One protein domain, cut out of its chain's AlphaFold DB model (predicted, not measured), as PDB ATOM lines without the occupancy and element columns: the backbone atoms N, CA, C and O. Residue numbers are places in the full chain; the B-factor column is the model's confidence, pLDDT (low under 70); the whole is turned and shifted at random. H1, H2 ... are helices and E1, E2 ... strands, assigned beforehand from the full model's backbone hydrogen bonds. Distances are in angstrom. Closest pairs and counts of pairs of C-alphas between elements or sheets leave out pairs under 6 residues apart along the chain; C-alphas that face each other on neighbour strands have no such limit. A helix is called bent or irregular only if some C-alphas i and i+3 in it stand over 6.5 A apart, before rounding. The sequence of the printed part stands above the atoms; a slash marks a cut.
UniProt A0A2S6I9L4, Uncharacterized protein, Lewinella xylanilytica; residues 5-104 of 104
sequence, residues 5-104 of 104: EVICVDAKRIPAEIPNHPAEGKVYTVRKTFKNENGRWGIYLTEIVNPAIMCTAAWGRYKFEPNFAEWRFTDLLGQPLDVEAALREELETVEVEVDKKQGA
ATOM      1  N   GLU A   5      25.233  15.929 -22.371       97.94
ATOM      2  CA  GLU A   5      24.341  16.913 -22.985       97.94
ATOM      3  C   GLU A   5      23.571  16.296 -24.160       97.94
ATOM      4  O   GLU A   5      24.124  15.536 -24.958       97.94
ATOM      5  N   VAL A   6      22.286  16.631 -24.265       98.12
ATOM      6  CA  VAL A   6      21.368  16.148 -25.301       98.12
ATOM      7  C   VAL A   6      20.484  17.280 -25.812       98.12
ATOM      8  O   VAL A   6      20.141  18.194 -25.062       98.12
ATOM      9  N   ILE A   7      20.071  17.218 -27.075       98.31
ATOM     10  CA  ILE A   7      19.164  18.193 -27.695       98.31
ATOM     11  C   ILE A   7      17.783  17.565 -27.812       98.31
ATOM     12  O   ILE A   7      17.655  16.461 -28.332       98.31
ATOM     13  N   CYS A   8      16.735  18.256 -27.365       98.25
ATOM     14  CA  CYS A   8      15.368  17.802 -27.624       98.25
ATOM     15  C   CYS A   8      14.996  18.044 -29.095       98.25
ATOM     16  O   CYS A   8      15.009  19.180 -29.557       98.25
ATOM     17  N   VAL A   9      14.624  16.990 -29.816       98.00
ATOM     18  CA  VAL A   9      14.201  17.035 -31.228       98.00
ATOM     19  C   VAL A   9      12.706  16.764 -31.418       98.00
ATOM     20  O   VAL A   9      12.171  17.007 -32.494       98.00
ATOM     21  N   ASP A  10      12.010  16.288 -30.380       97.19
ATOM     22  CA  ASP A  10      10.552  16.132 -30.390       97.19
ATOM     23  C   ASP A  10       9.943  16.497 -29.026       97.19
ATOM     24  O   ASP A  10       9.969  15.708 -28.072       97.19
ATOM     25  N   ALA A  11       9.324  17.679 -28.963       94.88
ATOM     26  CA  ALA A  11       8.571  18.171 -27.804       94.88
ATOM     27  C   ALA A  11       7.043  17.966 -27.928       94.88
ATOM     28  O   ALA A  11       6.256  18.519 -27.157       94.88
ATOM     29  N   LYS A  12       6.580  17.196 -28.917       94.38
ATOM     30  CA  LYS A  12       5.160  17.067 -29.267       94.38
ATOM     31  C   LYS A  12       4.488  15.951 -28.477       94.38
ATOM     32  O   LYS A  12       5.100  14.945 -28.115       94.38
ATOM     33  N   ARG A  13       3.170  16.081 -28.286       92.50
ATOM     34  CA  ARG A  13       2.306  15.049 -27.674       92.50
ATOM     35  C   ARG A  13       2.786  14.599 -26.285       92.50
ATOM     36  O   ARG A  13       2.667  13.425 -25.942       92.50
ATOM     37  N   ILE A  14       3.364  15.514 -25.510       92.06
ATOM     38  CA  ILE A  14       3.660  15.264 -24.099       92.06
ATOM     39  C   ILE A  14       2.346  15.447 -23.319       92.06
ATOM     40  O   ILE A  14       1.658  16.445 -23.556       92.06
ATOM     41  N   PRO A  15       1.951  14.479 -22.470       90.94
ATOM     42  CA  PRO A  15       0.704  14.559 -21.713       90.94
ATOM     43  C   PRO A  15       0.614  15.834 -20.865       90.94
ATOM     44  O   PRO A  15       1.597  16.232 -20.244       90.94
ATOM     45  N   ALA A  16      -0.562  16.465 -20.834       89.81
ATOM     46  CA  ALA A  16      -0.768  17.765 -20.184       89.81
ATOM     47  C   ALA A  16      -0.639  17.713 -18.651       89.81
ATOM     48  O   ALA A  16      -0.482  18.745 -18.006       89.81
ATOM     49  N   GLU A  17      -0.714  16.521 -18.059       90.62
ATOM     50  CA  GLU A  17      -0.472  16.291 -16.637       90.62
ATOM     51  C   GLU A  17       1.004  16.420 -16.230       90.62
ATOM     52  O   GLU A  17       1.295  16.511 -15.034       90.62
ATOM     53  N   ILE A  18       1.940  16.423 -17.186       92.62
ATOM     54  CA  ILE A  18       3.352  16.689 -16.911       92.62
ATOM     55  C   ILE A  18       3.535  18.216 -16.883       92.62
ATOM     56  O   ILE A  18       3.241  18.885 -17.864       92.62
ATOM     57  N   PRO A  19       3.995  18.819 -15.774       91.44
ATOM     58  CA  PRO A  19       3.965  20.276 -15.648       91.44
ATOM     59  C   PRO A  19       5.102  20.978 -16.396       91.44
ATOM     60  O   PRO A  19       4.900  22.073 -16.915       91.44
ATOM     61  N   ASN A  20       6.288  20.366 -16.466       96.25
ATOM     62  CA  ASN A  20       7.437  20.931 -17.168       96.25
ATOM     63  C   ASN A  20       7.838  20.026 -18.333       96.25
ATOM     64  O   ASN A  20       8.105  18.836 -18.141       96.25
ATOM     65  N   HIS A  21       7.902  20.600 -19.533       95.75
ATOM     66  CA  HIS A  21       8.223  19.899 -20.777       95.75
ATOM     67  C   HIS A  21       9.570  20.357 -21.344       95.75
ATOM     68  O   HIS A  21       9.916  21.536 -21.218       95.75
ATOM     69  N   PRO A  22      10.328  19.466 -22.007       97.12
ATOM     70  CA  PRO A  22      11.438  19.886 -22.835       97.12
ATOM     71  C   PRO A  22      10.932  20.716 -24.021       97.12
ATOM     72  O   PRO A  22       9.838  20.495 -24.536       97.12
ATOM     73  N   ALA A  23      11.742  21.681 -24.435       97.06
ATOM     74  CA  ALA A  23      11.509  22.528 -25.589       97.06
ATOM     75  C   ALA A  23      12.369  22.034 -26.753       97.06
ATOM     76  O   ALA A  23      13.558  21.769 -26.578       97.06
ATOM     77  N   GLU A  24      11.765  21.933 -27.936       97.44
ATOM     78  CA  GLU A  24      12.450  21.521 -29.162       97.44
ATOM     79  C   GLU A  24      13.624  22.472 -29.467       97.44
ATOM     80  O   GLU A  24      13.510  23.689 -29.312       97.44
ATOM     81  N   GLY A  25      14.772  21.911 -29.843       97.62
ATOM     82  CA  GLY A  25      16.025  22.623 -30.098       97.62
ATOM     83  C   GLY A  25      16.822  23.028 -28.852       97.62
ATOM     84  O   GLY A  25      17.940  23.521 -28.994       97.62
ATOM     85  N   LYS A  26      16.301  22.833 -27.634       98.19
ATOM     86  CA  LYS A  26      17.027  23.172 -26.402       98.19
ATOM     87  C   LYS A  26      17.946  22.029 -25.952       98.19
ATOM     88  O   LYS A  26      17.585  20.855 -26.052       98.19
ATOM     89  N   VAL A  27      19.119  22.409 -25.439       98.25
ATOM     90  CA  VAL A  27      20.103  21.516 -24.812       98.25
ATOM     91  C   VAL A  27      19.724  21.254 -23.353       98.25
ATOM     92  O   VAL A  27      19.290  22.165 -22.640       98.25
ATOM     93  N   TYR A  28      19.897  20.008 -22.929       98.44
ATOM     94  CA  TYR A  28      19.626  19.510 -21.589       98.44
ATOM     95  C   TYR A  28      20.727  18.565 -21.123       98.44
ATOM     96  O   TYR A  28      21.379  17.919 -21.939       98.44
ATOM     97  N   THR A  29      20.865  18.410 -19.811       98.25
ATOM     98  CA  THR A  29      21.830  17.497 -19.193       98.25
ATOM     99  C   THR A  29      21.119  16.267 -18.653       98.25
ATOM    100  O   THR A  29      20.157  16.378 -17.890       98.25
ATOM    101  N   VAL A  30      21.598  15.072 -18.991       97.62
ATOM    102  CA  VAL A  30      21.015  13.819 -18.499       97.62
ATOM    103  C   VAL A  30      21.372  13.613 -17.026       97.62
ATOM    104  O   VAL A  30      22.520  13.353 -16.680       97.62
ATOM    105  N   ARG A  31      20.377  13.673 -16.140       96.81
ATOM    106  CA  ARG A  31      20.542  13.444 -14.694       96.81
ATOM    107  C   ARG A  31      20.489  11.964 -14.327       96.81
ATOM    108  O   ARG A  31      21.185  11.519 -13.421       96.81
ATOM    109  N   LYS A  32      19.591  11.221 -14.972       95.50
ATOM    110  CA  LYS A  32      19.322   9.803 -14.701       95.50
ATOM    111  C   LYS A  32      18.670   9.159 -15.918       95.50
ATOM    112  O   LYS A  32      17.935   9.818 -16.649       95.50
ATOM    113  N   THR A  33      18.875   7.861 -16.088       96.06
ATOM    114  CA  THR A  33      18.138   7.034 -17.048       96.06
ATOM    115  C   THR A  33      17.348   5.938 -16.332       96.06
ATOM    116  O   THR A  33      17.624   5.581 -15.184       96.06
ATOM    117  N   PHE A  34      16.313   5.431 -16.992       93.69
ATOM    118  CA  PHE A  34      15.463   4.356 -16.490       93.69
ATOM    119  C   PHE A  34      15.007   3.475 -17.652       93.69
ATOM    120  O   PHE A  34      14.388   3.980 -18.586       93.69
ATOM    121  N   LYS A  35      15.282   2.168 -17.590       95.00
ATOM    122  CA  LYS A  35      14.735   1.190 -18.538       95.00
ATOM    123  C   LYS A  35      13.409   0.683 -17.991       95.00
ATOM    124  O   LYS A  35      13.367   0.159 -16.881       95.00
ATOM    125  N   ASN A  36      12.330   0.858 -18.746       89.25
ATOM    126  CA  ASN A  36      11.038   0.302 -18.361       89.25
ATOM    127  C   ASN A  36      10.943  -1.194 -18.711       89.25
ATOM    128  O   ASN A  36      11.798  -1.748 -19.398       89.25
ATOM    129  N   GLU A  37       9.869  -1.842 -18.263       86.56
ATOM    130  CA  GLU A  37       9.624  -3.280 -18.471       86.56
ATOM    131  C   GLU A  37       9.507  -3.675 -19.953       86.56
ATOM    132  O   GLU A  37       9.791  -4.810 -20.318       86.56
ATOM    133  N   ASN A  38       9.159  -2.722 -20.825       88.56
ATOM    134  CA  ASN A  38       9.108  -2.915 -22.275       88.56
ATOM    135  C   ASN A  38      10.471  -2.683 -22.954       88.56
ATOM    136  O   ASN A  38      10.537  -2.564 -24.178       88.56
ATOM    137  N   GLY A  39      11.546  -2.540 -22.176       91.50
ATOM    138  CA  GLY A  39      12.904  -2.326 -22.667       91.50
ATOM    139  C   GLY A  39      13.182  -0.922 -23.211       91.50
ATOM    140  O   GLY A  39      14.266  -0.704 -23.741       91.50
ATOM    141  N   ARG A  40      12.246   0.028 -23.085       93.31
ATOM    142  CA  ARG A  40      12.425   1.408 -23.567       93.31
ATOM    143  C   ARG A  40      13.061   2.278 -22.493       93.31
ATOM    144  O   ARG A  40      12.694   2.174 -21.318       93.31
ATOM    145  N   TRP A  41      13.933   3.189 -22.907       97.00
ATOM    146  CA  TRP A  41      14.595   4.110 -21.994       97.00
ATOM    147  C   TRP A  41      13.839   5.429 -21.829       97.00
ATOM    148  O   TRP A  41      13.387   6.060 -22.790       97.00
ATOM    149  N   GLY A  42      13.727   5.844 -20.571       96.06
ATOM    150  CA  GLY A  42      13.346   7.181 -20.146       96.06
ATOM    151  C   GLY A  42      14.553   7.943 -19.603       96.06
ATOM    152  O   GLY A  42      15.417   7.372 -18.934       96.06
ATOM    153  N   ILE A  43      14.589   9.242 -19.877       96.69
ATOM    154  CA  ILE A  43      15.643  10.177 -19.503       96.69
ATOM    155  C   ILE A  43      15.064  11.225 -18.552       96.69
ATOM    156  O   ILE A  43      14.020  11.830 -18.813       96.69
ATOM    157  N   TYR A  44      15.763  11.438 -17.443       97.38
ATOM    158  CA  TYR A  44      15.561  12.542 -16.516       97.38
ATOM    159  C   TYR A  44      16.572  13.638 -16.837       97.38
ATOM    160  O   TYR A  44      17.752  13.340 -17.024       97.38
ATOM    161  N   LEU A  45      16.127  14.891 -16.856       97.81
ATOM    162  CA  LEU A  45      16.950  16.036 -17.239       97.81
ATOM    163  C   LEU A  45      17.235  16.905 -16.012       97.81
ATOM    164  O   LEU A  45      16.356  17.097 -15.177       97.81
ATOM    165  N   THR A  46      18.445  17.435 -15.885       97.81
ATOM    166  CA  THR A  46      18.830  18.285 -14.747       97.81
ATOM    167  C   THR A  46      18.008  19.572 -14.701       97.81
ATOM    168  O   THR A  46      17.598  20.017 -13.633       97.81
ATOM    169  N   GLU A  47      17.717  20.150 -15.864       97.75
ATOM    170  CA  GLU A  47      16.995  21.413 -16.014       97.75
ATOM    171  C   GLU A  47      15.476  21.245 -15.859       97.75
ATOM    172  O   GLU A  47      14.753  22.240 -15.807       97.75
ATOM    173  N   ILE A  48      14.980  20.002 -15.811       96.50
ATOM    174  CA  ILE A  48      13.558  19.689 -15.676       96.50
ATOM    175  C   ILE A  48      13.354  18.737 -14.505       96.50
ATOM    176  O   ILE A  48      13.523  17.526 -14.621       96.50
ATOM    177  N   VAL A  49      12.898  19.299 -13.390       93.19
ATOM    178  CA  VAL A  49      12.460  18.532 -12.223       93.19
ATOM    179  C   VAL A  49      10.943  18.596 -12.153       93.19
ATOM    180  O   VAL A  49      10.361  19.668 -11.975       93.19
ATOM    181  N   ASN A  50      10.296  17.447 -12.315       93.62
ATOM    182  CA  ASN A  50       8.843  17.350 -12.242       93.62
ATOM    183  C   ASN A  50       8.404  16.823 -10.865       93.62
ATOM    184  O   ASN A  50       9.028  15.908 -10.326       93.62
ATOM    185  N   PRO A  51       7.320  17.356 -10.271       94.75
ATOM    186  CA  PRO A  51       6.706  16.732  -9.109       94.75
ATOM    187  C   PRO A  51       6.206  15.330  -9.471       94.75
ATOM    188  O   PRO A  51       5.803  15.066 -10.606       94.75
ATOM    189  N   ALA A  52       6.211  14.427  -8.491       94.88
ATOM    190  CA  ALA A  52       5.719  13.076  -8.704       94.88
ATOM    191  C   ALA A  52       4.211  13.085  -8.999       94.88
ATOM    192  O   ALA A  52       3.420  13.608  -8.207       94.88
ATOM    193  N   ILE A  53       3.814  12.461 -10.105       93.12
ATOM    194  CA  ILE A  53       2.413  12.327 -10.513       93.12
ATOM    195  C   ILE A  53       1.902  10.919 -10.223       93.12
ATOM    196  O   ILE A  53       2.679   9.969 -10.123       93.12
ATOM    197  N   MET A  54       0.585  10.787 -10.052       93.19
ATOM    198  CA  MET A  54      -0.064   9.494  -9.853       93.19
ATOM    199  C   MET A  54      -0.350   8.843 -11.202       93.19
ATOM    200  O   MET A  54      -1.106   9.396 -11.997       93.19
ATOM    201  N   CYS A  55       0.167   7.638 -11.411       84.81
ATOM    202  CA  CYS A  55      -0.088   6.858 -12.610       84.81
ATOM    203  C   CYS A  55      -0.717   5.511 -12.278       84.81
ATOM    204  O   CYS A  55      -0.585   4.988 -11.171       84.81
ATOM    205  N   THR A  56      -1.447   4.981 -13.253       85.81
ATOM    206  CA  THR A  56      -2.196   3.733 -13.136       85.81
ATOM    207  C   THR A  56      -1.604   2.730 -14.119       85.81
ATOM    208  O   THR A  56      -1.579   2.996 -15.317       85.81
ATOM    209  N   ALA A  57      -1.147   1.586 -13.616       80.31
ATOM    210  CA  ALA A  57      -0.739   0.432 -14.414       80.31
ATOM    211  C   ALA A  57      -1.584  -0.794 -14.045       80.31
ATOM    212  O   ALA A  57      -2.391  -0.752 -13.113       80.31
ATOM    213  N   ALA A  58      -1.386  -1.898 -14.768       82.00
ATOM    214  CA  ALA A  58      -2.121  -3.145 -14.551       82.00
ATOM    215  C   ALA A  58      -1.998  -3.681 -13.109       82.00
ATOM    216  O   ALA A  58      -2.935  -4.286 -12.599       82.00
ATOM    217  N   TRP A  59      -0.875  -3.420 -12.433       82.69
ATOM    218  CA  TRP A  59      -0.595  -3.860 -11.060       82.69
ATOM    219  C   TRP A  59      -0.948  -2.827  -9.974       82.69
ATOM    220  O   TRP A  59      -0.642  -3.042  -8.803       82.69
ATOM    221  N   GLY A  60      -1.588  -1.706 -10.327       89.69
ATOM    222  CA  GLY A  60      -2.079  -0.719  -9.364       89.69
ATOM    223  C   GLY A  60      -1.649   0.719  -9.649       89.69
ATOM    224  O   GLY A  60      -1.184   1.064 -10.737       89.69
ATOM    225  N   ARG A  61      -1.857   1.587  -8.653       92.69
ATOM    226  CA  ARG A  61      -1.523   3.016  -8.727       92.69
ATOM    227  C   ARG A  61      -0.192   3.277  -8.034       92.69
ATOM    228  O   ARG A  61      -0.004   2.857  -6.895       92.69
ATOM    229  N   TYR A  62       0.701   3.999  -8.694       89.00
ATOM    230  CA  TYR A  62       2.004   4.369  -8.146       89.00
ATOM    231  C   TYR A  62       2.339   5.818  -8.492       89.00
ATOM    232  O   TYR A  62       1.841   6.374  -9.472       89.00
ATOM    233  N   LYS A  63       3.177   6.444  -7.662       92.88
ATOM    234  CA  LYS A  63       3.702   7.784  -7.927       92.88
ATOM    235  C   LYS A  63       5.092   7.685  -8.531       92.88
ATOM    236  O   LYS A  63       5.912   6.919  -8.030       92.88
ATOM    237  N   PHE A  64       5.375   8.490  -9.546       90.75
ATOM    238  CA  PHE A  64       6.731   8.632 -10.068       90.75
ATOM    239  C   PHE A  64       6.983  10.045 -10.593       90.75
ATOM    240  O   PHE A  64       6.044  10.751 -10.959       90.75
ATOM    241  N   GLU A  65       8.248  10.463 -10.606       94.75
ATOM    242  CA  GLU A  65       8.676  11.673 -11.313       94.75
ATOM    243  C   GLU A  65       8.656  11.402 -12.828       94.75
ATOM    244  O   GLU A  65       9.383  10.502 -13.270       94.75
ATOM    245  N   PRO A  66       7.874  12.161 -13.619       94.38
ATOM    246  CA  PRO A  66       7.866  12.054 -15.072       94.38
ATOM    247  C   PRO A  66       9.266  12.103 -15.680       94.38
ATOM    248  O   PRO A  66      10.077  12.963 -15.342       94.38
ATOM    249  N   ASN A  67       9.511  11.201 -16.625       95.00
ATOM    250  CA  ASN A  67      10.694  11.186 -17.476       95.00
ATOM    251  C   ASN A  67      10.271  11.220 -18.946       95.00
ATOM    252  O   ASN A  67       9.094  11.046 -19.275       95.00
ATOM    253  N   PHE A  68      11.233  11.460 -19.829       96.00
ATOM    254  CA  PHE A  68      10.982  11.619 -21.255       96.00
ATOM    255  C   PHE A  68      11.628  10.481 -22.030       96.00
ATOM    256  O   PHE A  68      12.750  10.087 -21.735       96.00
ATOM    257  N   ALA A  69      10.927   9.942 -23.022       95.88
ATOM    258  CA  ALA A  69      11.468   8.853 -23.824       95.88
ATOM    259  C   ALA A  69      12.736   9.291 -24.577       95.88
ATOM    260  O   ALA A  69      12.767  10.391 -25.129       95.88
ATOM    261  N   GLU A  70      13.750   8.424 -24.626       96.69
ATOM    262  CA  GLU A  70      15.073   8.753 -25.182       96.69
ATOM    263  C   GLU A  70      15.028   9.256 -26.631       96.69
ATOM    264  O   GLU A  70      15.742  10.186 -26.979       96.69
ATOM    265  N   TRP A  71      14.128   8.706 -27.452       96.38
ATOM    266  CA  TRP A  71      14.009   9.020 -28.881       96.38
ATOM    267  C   TRP A  71      13.590  10.469 -29.157       96.38
ATOM    268  O   TRP A  71      13.665  10.926 -30.293       96.38
ATOM    269  N   ARG A  72      13.138  11.198 -28.129       97.44
ATOM    270  CA  ARG A  72      12.850  12.636 -28.212       97.44
ATOM    271  C   ARG A  72      14.110  13.489 -28.225       97.44
ATOM    272  O   ARG A  72      13.998  14.709 -28.348       97.44
ATOM    273  N   PHE A  73      15.274  12.874 -28.048       98.06
ATOM    274  CA  PHE A  73      16.543  13.555 -27.919       98.06
ATOM    275  C   PHE A  73      17.591  12.962 -28.856       98.06
ATOM    276  O   PHE A  73      17.554  11.781 -29.202       98.06
ATOM    277  N   THR A  74      18.545  13.802 -29.228       98.25
ATOM    278  CA  THR A  74      19.775  13.427 -29.925       98.25
ATOM    279  C   THR A  74      20.980  13.881 -29.117       98.25
ATOM    280  O   THR A  74      20.853  14.704 -28.205       98.25
ATOM    281  N   ASP A  75      22.164  13.391 -29.468       97.06
ATOM    282  CA  ASP A  75      23.402  14.024 -29.027       97.06
ATOM    283  C   ASP A  75      23.583  15.415 -29.677       97.06
ATOM    284  O   ASP A  75      22.750  15.888 -30.464       97.06
ATOM    285  N   LEU A  76      24.688  16.086 -29.343       96.88
ATOM    286  CA  LEU A  76      25.025  17.405 -29.890       96.88
ATOM    287  C   LEU A  76      25.345  17.389 -31.397       96.88
ATOM    288  O   LEU A  76      25.361  18.445 -32.025       96.88
ATOM    289  N   LEU A  77      25.592  16.213 -31.980       96.44
ATOM    290  CA  LEU A  77      25.829  16.009 -33.412       96.44
ATOM    291  C   LEU A  77      24.545  15.605 -34.159       96.44
ATOM    292  O   LEU A  77      24.594  15.286 -35.350       96.44
ATOM    293  N   GLY A  78      23.396  15.605 -33.476       96.31
ATOM    294  CA  GLY A  78      22.107  15.229 -34.048       96.31
ATOM    295  C   GLY A  78      21.923  13.723 -34.246       96.31
ATOM    296  O   GLY A  78      20.995  13.320 -34.946       96.31
ATOM    297  N   GLN A  79      22.782  12.883 -33.663       97.19
ATOM    298  CA  GLN A  79      22.646  11.433 -33.744       97.19
ATOM    299  C   GLN A  79      21.654  10.915 -32.695       97.19
ATOM    300  O   GLN A  79      21.603  11.446 -31.578       97.19
ATOM    301  N   PRO A  80      20.861   9.875 -33.015       96.38
ATOM    302  CA  PRO A  80      20.021   9.207 -32.030       96.38
ATOM    303  C   PRO A  80      20.842   8.728 -30.832       96.38
ATOM    304  O   PRO A  80      21.975   8.274 -30.980       96.38
ATOM    305  N   LEU A  81      20.250   8.801 -29.645       94.81
ATOM    306  CA  LEU A  81      20.901   8.317 -28.436       94.81
ATOM    307  C   LEU A  81      20.939   6.785 -28.418       94.81
ATOM    308  O   LEU A  81      19.909   6.138 -28.590       94.81
ATOM    309  N   ASP A  82      22.112   6.222 -28.125       93.38
ATOM    310  CA  ASP A  82      22.271   4.824 -27.719       93.38
ATOM    311  C   ASP A  82      22.556   4.778 -26.213       93.38
ATOM    312  O   ASP A  82      23.703   4.805 -25.755       93.38
ATOM    313  N   VAL A  83      21.484   4.797 -25.414       93.00
ATOM    314  CA  VAL A  83      21.590   4.833 -23.948       93.00
ATOM    315  C   VAL A  83      22.259   3.570 -23.406       93.00
ATOM    316  O   VAL A  83      22.989   3.646 -22.418       93.00
ATOM    317  N   GLU A  84      22.041   2.417 -24.037       92.88
ATOM    318  CA  GLU A  84      22.570   1.141 -23.562       92.88
ATOM    319  C   GLU A  84      24.077   1.032 -23.787       92.88
ATOM    320  O   GLU A  84      24.804   0.706 -22.843       92.88
ATOM    321  N   ALA A  85      24.564   1.384 -24.981       90.38
ATOM    322  CA  ALA A  85      25.998   1.478 -25.240       90.38
ATOM    323  C   ALA A  85      26.656   2.516 -24.320       90.38
ATOM    324  O   ALA A  85      27.646   2.220 -23.652       90.38
ATOM    325  N   ALA A  86      26.041   3.696 -24.179       88.31
ATOM    326  CA  ALA A  86      26.586   4.775 -23.360       88.31
ATOM    327  C   ALA A  86      26.636   4.459 -21.856       88.31
ATOM    328  O   ALA A  86      27.362   5.141 -21.136       88.31
ATOM    329  N   LEU A  87      25.820   3.532 -21.347       88.69
ATOM    330  CA  LEU A  87      25.902   3.060 -19.959       88.69
ATOM    331  C   LEU A  87      26.926   1.932 -19.802       88.69
ATOM    332  O   LEU A  87      27.584   1.855 -18.770       88.69
ATOM    333  N   ARG A  88      27.079   1.072 -20.816       88.94
ATOM    334  CA  ARG A  88      28.090   0.009 -20.817       88.94
ATOM    335  C   ARG A  88      29.506   0.579 -20.787       88.94
ATOM    336  O   ARG A  88      30.290   0.174 -19.938       88.94
ATOM    337  N   GLU A  89      29.795   1.552 -21.648       85.50
ATOM    338  CA  GLU A  89      31.096   2.238 -21.676       85.50
ATOM    339  C   GLU A  89      31.439   2.870 -20.317       85.50
ATOM    340  O   GLU A  89      32.575   2.797 -19.858       85.50
ATOM    341  N   GLU A  90      30.448   3.455 -19.633       83.31
ATOM    342  CA  GLU A  90      30.651   4.037 -18.302       83.31
ATOM    343  C   GLU A  90      31.033   2.980 -17.265       83.31
ATOM    344  O   GLU A  90      31.955   3.205 -16.481       83.31
ATOM    345  N   LEU A  91      30.384   1.814 -17.276       80.69
ATOM    346  CA  LEU A  91      30.723   0.721 -16.363       80.69
ATOM    347  C   LEU A  91      32.150   0.212 -16.597       80.69
ATOM    348  O   LEU A  91      32.908   0.088 -15.638       80.69
ATOM    349  N   GLU A  92      32.544   0.015 -17.857       77.50
ATOM    350  CA  GLU A  92      33.897  -0.432 -18.213       77.50
ATOM    351  C   GLU A  92      34.967   0.576 -17.757       77.50
ATOM    352  O   GLU A  92      36.005   0.194 -17.214       77.50
ATOM    353  N   THR A  93      34.714   1.884 -17.902       74.44
ATOM    354  CA  THR A  93      35.657   2.909 -17.416       74.44
ATOM    355  C   THR A  93      35.792   2.927 -15.894       74.44
ATOM    356  O   THR A  93      36.907   3.071 -15.389       74.44
ATOM    357  N   VAL A  94      34.692   2.735 -15.158       73.19
ATOM    358  CA  VAL A  94      34.716   2.682 -13.689       73.19
ATOM    359  C   VAL A  94      35.502   1.465 -13.203       73.19
ATOM    360  O   VAL A  94      36.312   1.600 -12.287       73.19
ATOM    361  N   GLU A  95      35.323   0.298 -13.826       68.81
ATOM    362  CA  GLU A  95      36.077  -0.915 -13.484       68.81
ATOM    363  C   GLU A  95      37.590  -0.712 -13.674       68.81
ATOM    364  O   GLU A  95      38.374  -0.970 -12.758       68.81
ATOM    365  N   VAL A  96      38.009  -0.124 -14.802       70.81
ATOM    366  CA  VAL A  96      39.428   0.166 -15.082       70.81
ATOM    367  C   VAL A  96      40.038   1.155 -14.077       70.81
ATOM    368  O   VAL A  96      41.217   1.045 -13.727       70.81
ATOM    369  N   GLU A  97      39.278   2.148 -13.611       69.56
ATOM    370  CA  GLU A  97      39.760   3.097 -12.600       69.56
ATOM    371  C   GLU A  97      39.870   2.486 -11.200       69.56
ATOM    372  O   GLU A  97      40.788   2.839 -10.452       69.56
ATOM    373  N   VAL A  98      38.955   1.584 -10.837       70.12
ATOM    374  CA  VAL A  98      38.996   0.872  -9.553       70.12
ATOM    375  C   VAL A  98      40.220  -0.042  -9.496       70.12
ATOM    376  O   VAL A  98      40.966   0.020  -8.515       70.12
ATOM    377  N   ASP A  99      40.500  -0.790 -10.565       64.25
ATOM    378  CA  ASP A  99      41.665  -1.681 -10.639       64.25
ATOM    379  C   ASP A  99      42.994  -0.920 -10.507       64.25
ATOM    380  O   ASP A  99      43.892  -1.331  -9.769       64.25
ATOM    381  N   LYS A 100      43.116   0.256 -11.138       65.75
ATOM    382  CA  LYS A 100      44.312   1.112 -11.013       65.75
ATOM    383  C   LYS A 100      44.537   1.649  -9.596       65.75
ATOM    384  O   LYS A 100      45.679   1.927  -9.241       65.75
ATOM    385  N   LYS A 101      43.478   1.826  -8.799       62.31
ATOM    386  CA  LYS A 101      43.571   2.327  -7.414       62.31
ATOM    387  C   LYS A 101      43.842   1.225  -6.390       62.31
ATOM    388  O   LYS A 101      44.338   1.538  -5.316       62.31
ATOM    389  N   GLN A 102      43.521  -0.032  -6.697       61.38
ATOM    390  CA  GLN A 102      43.784  -1.175  -5.810       61.38
ATOM    391  C   GLN A 102      45.181  -1.792  -6.009       61.38
ATOM    392  O   GLN A 102      45.633  -2.553  -5.158       61.38
ATOM    393  N   GLY A 103      45.866  -1.458  -7.108       55.25
ATOM    394  CA  GLY A 103      47.228  -1.908  -7.415       55.25
ATOM    395  C   GLY A 103      48.355  -0.911  -7.101       55.25
ATOM    396  O   GLY A 103      49.460  -1.117  -7.602       55.25
ATOM    397  N   ALA A 104      48.086   0.161  -6.343       47.34
ATOM    398  CA  ALA A 104      49.046   1.218  -5.991       47.34
ATOM    399  C   ALA A 104      49.394   1.231  -4.496       47.34
ATOM    400  O   ALA A 104      48.477   1.001  -3.674       47.34
TER     401      ALA A 104
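This is residues 5 to 104 of the 104 residues of an uncharacterized protein of Lewinella xylanilytica (UniProt A0A2S6I9L4). A small body built on a bent three-strand sheet, E1 E2 E3, has a hairpin, E4 E5, at one end and helix H1 as a long arm on the other side, where residues 88 to 104 stick out. The printed part has 100 residues, under half in named elements, ordered E1 E2 E3 E4 E5 H1; the class is mixed and both sheets antiparallel. It is loose, radius of gyration of the C-alphas 16.3 A, spanning 54 by 36 by 23 A.

In the meander, each strand the antiparallel neighbour of the one before, E2, residues 27 to 35, bends by 69 degrees at residue 31. It forms hairpins with E1, residues 5 to 8 (N 6 and O 28, 2.8 A), and E3, residues 41 to 45 (N 34 and O 42, 2.9 A). E4, residues 53 to 57, and E5, residues 60 to 64, form a hairpin (N 55 and O 62, 2.9 A) apart from E2. H1, residues 83 to 102, only grazes the three-strand sheet; the closest C-alphas of E3 and H1, Trp 41 and Val 83, are 7.3 A apart. In H1, 15 of 16 O i to N i+4 pairs are within hydrogen-bond range.

E1 begins at C-alpha 5 (24.341, 16.913, -22.985). E2 measures 21.9 A and H1 29.3 A, ending at C-alpha 102 (43.784, -1.175, -5.810).

The printed part has no cut; links E1 to E2 and E5 to H1 are long. Residues 95, 97 and 99 to 104 have pLDDT under 70.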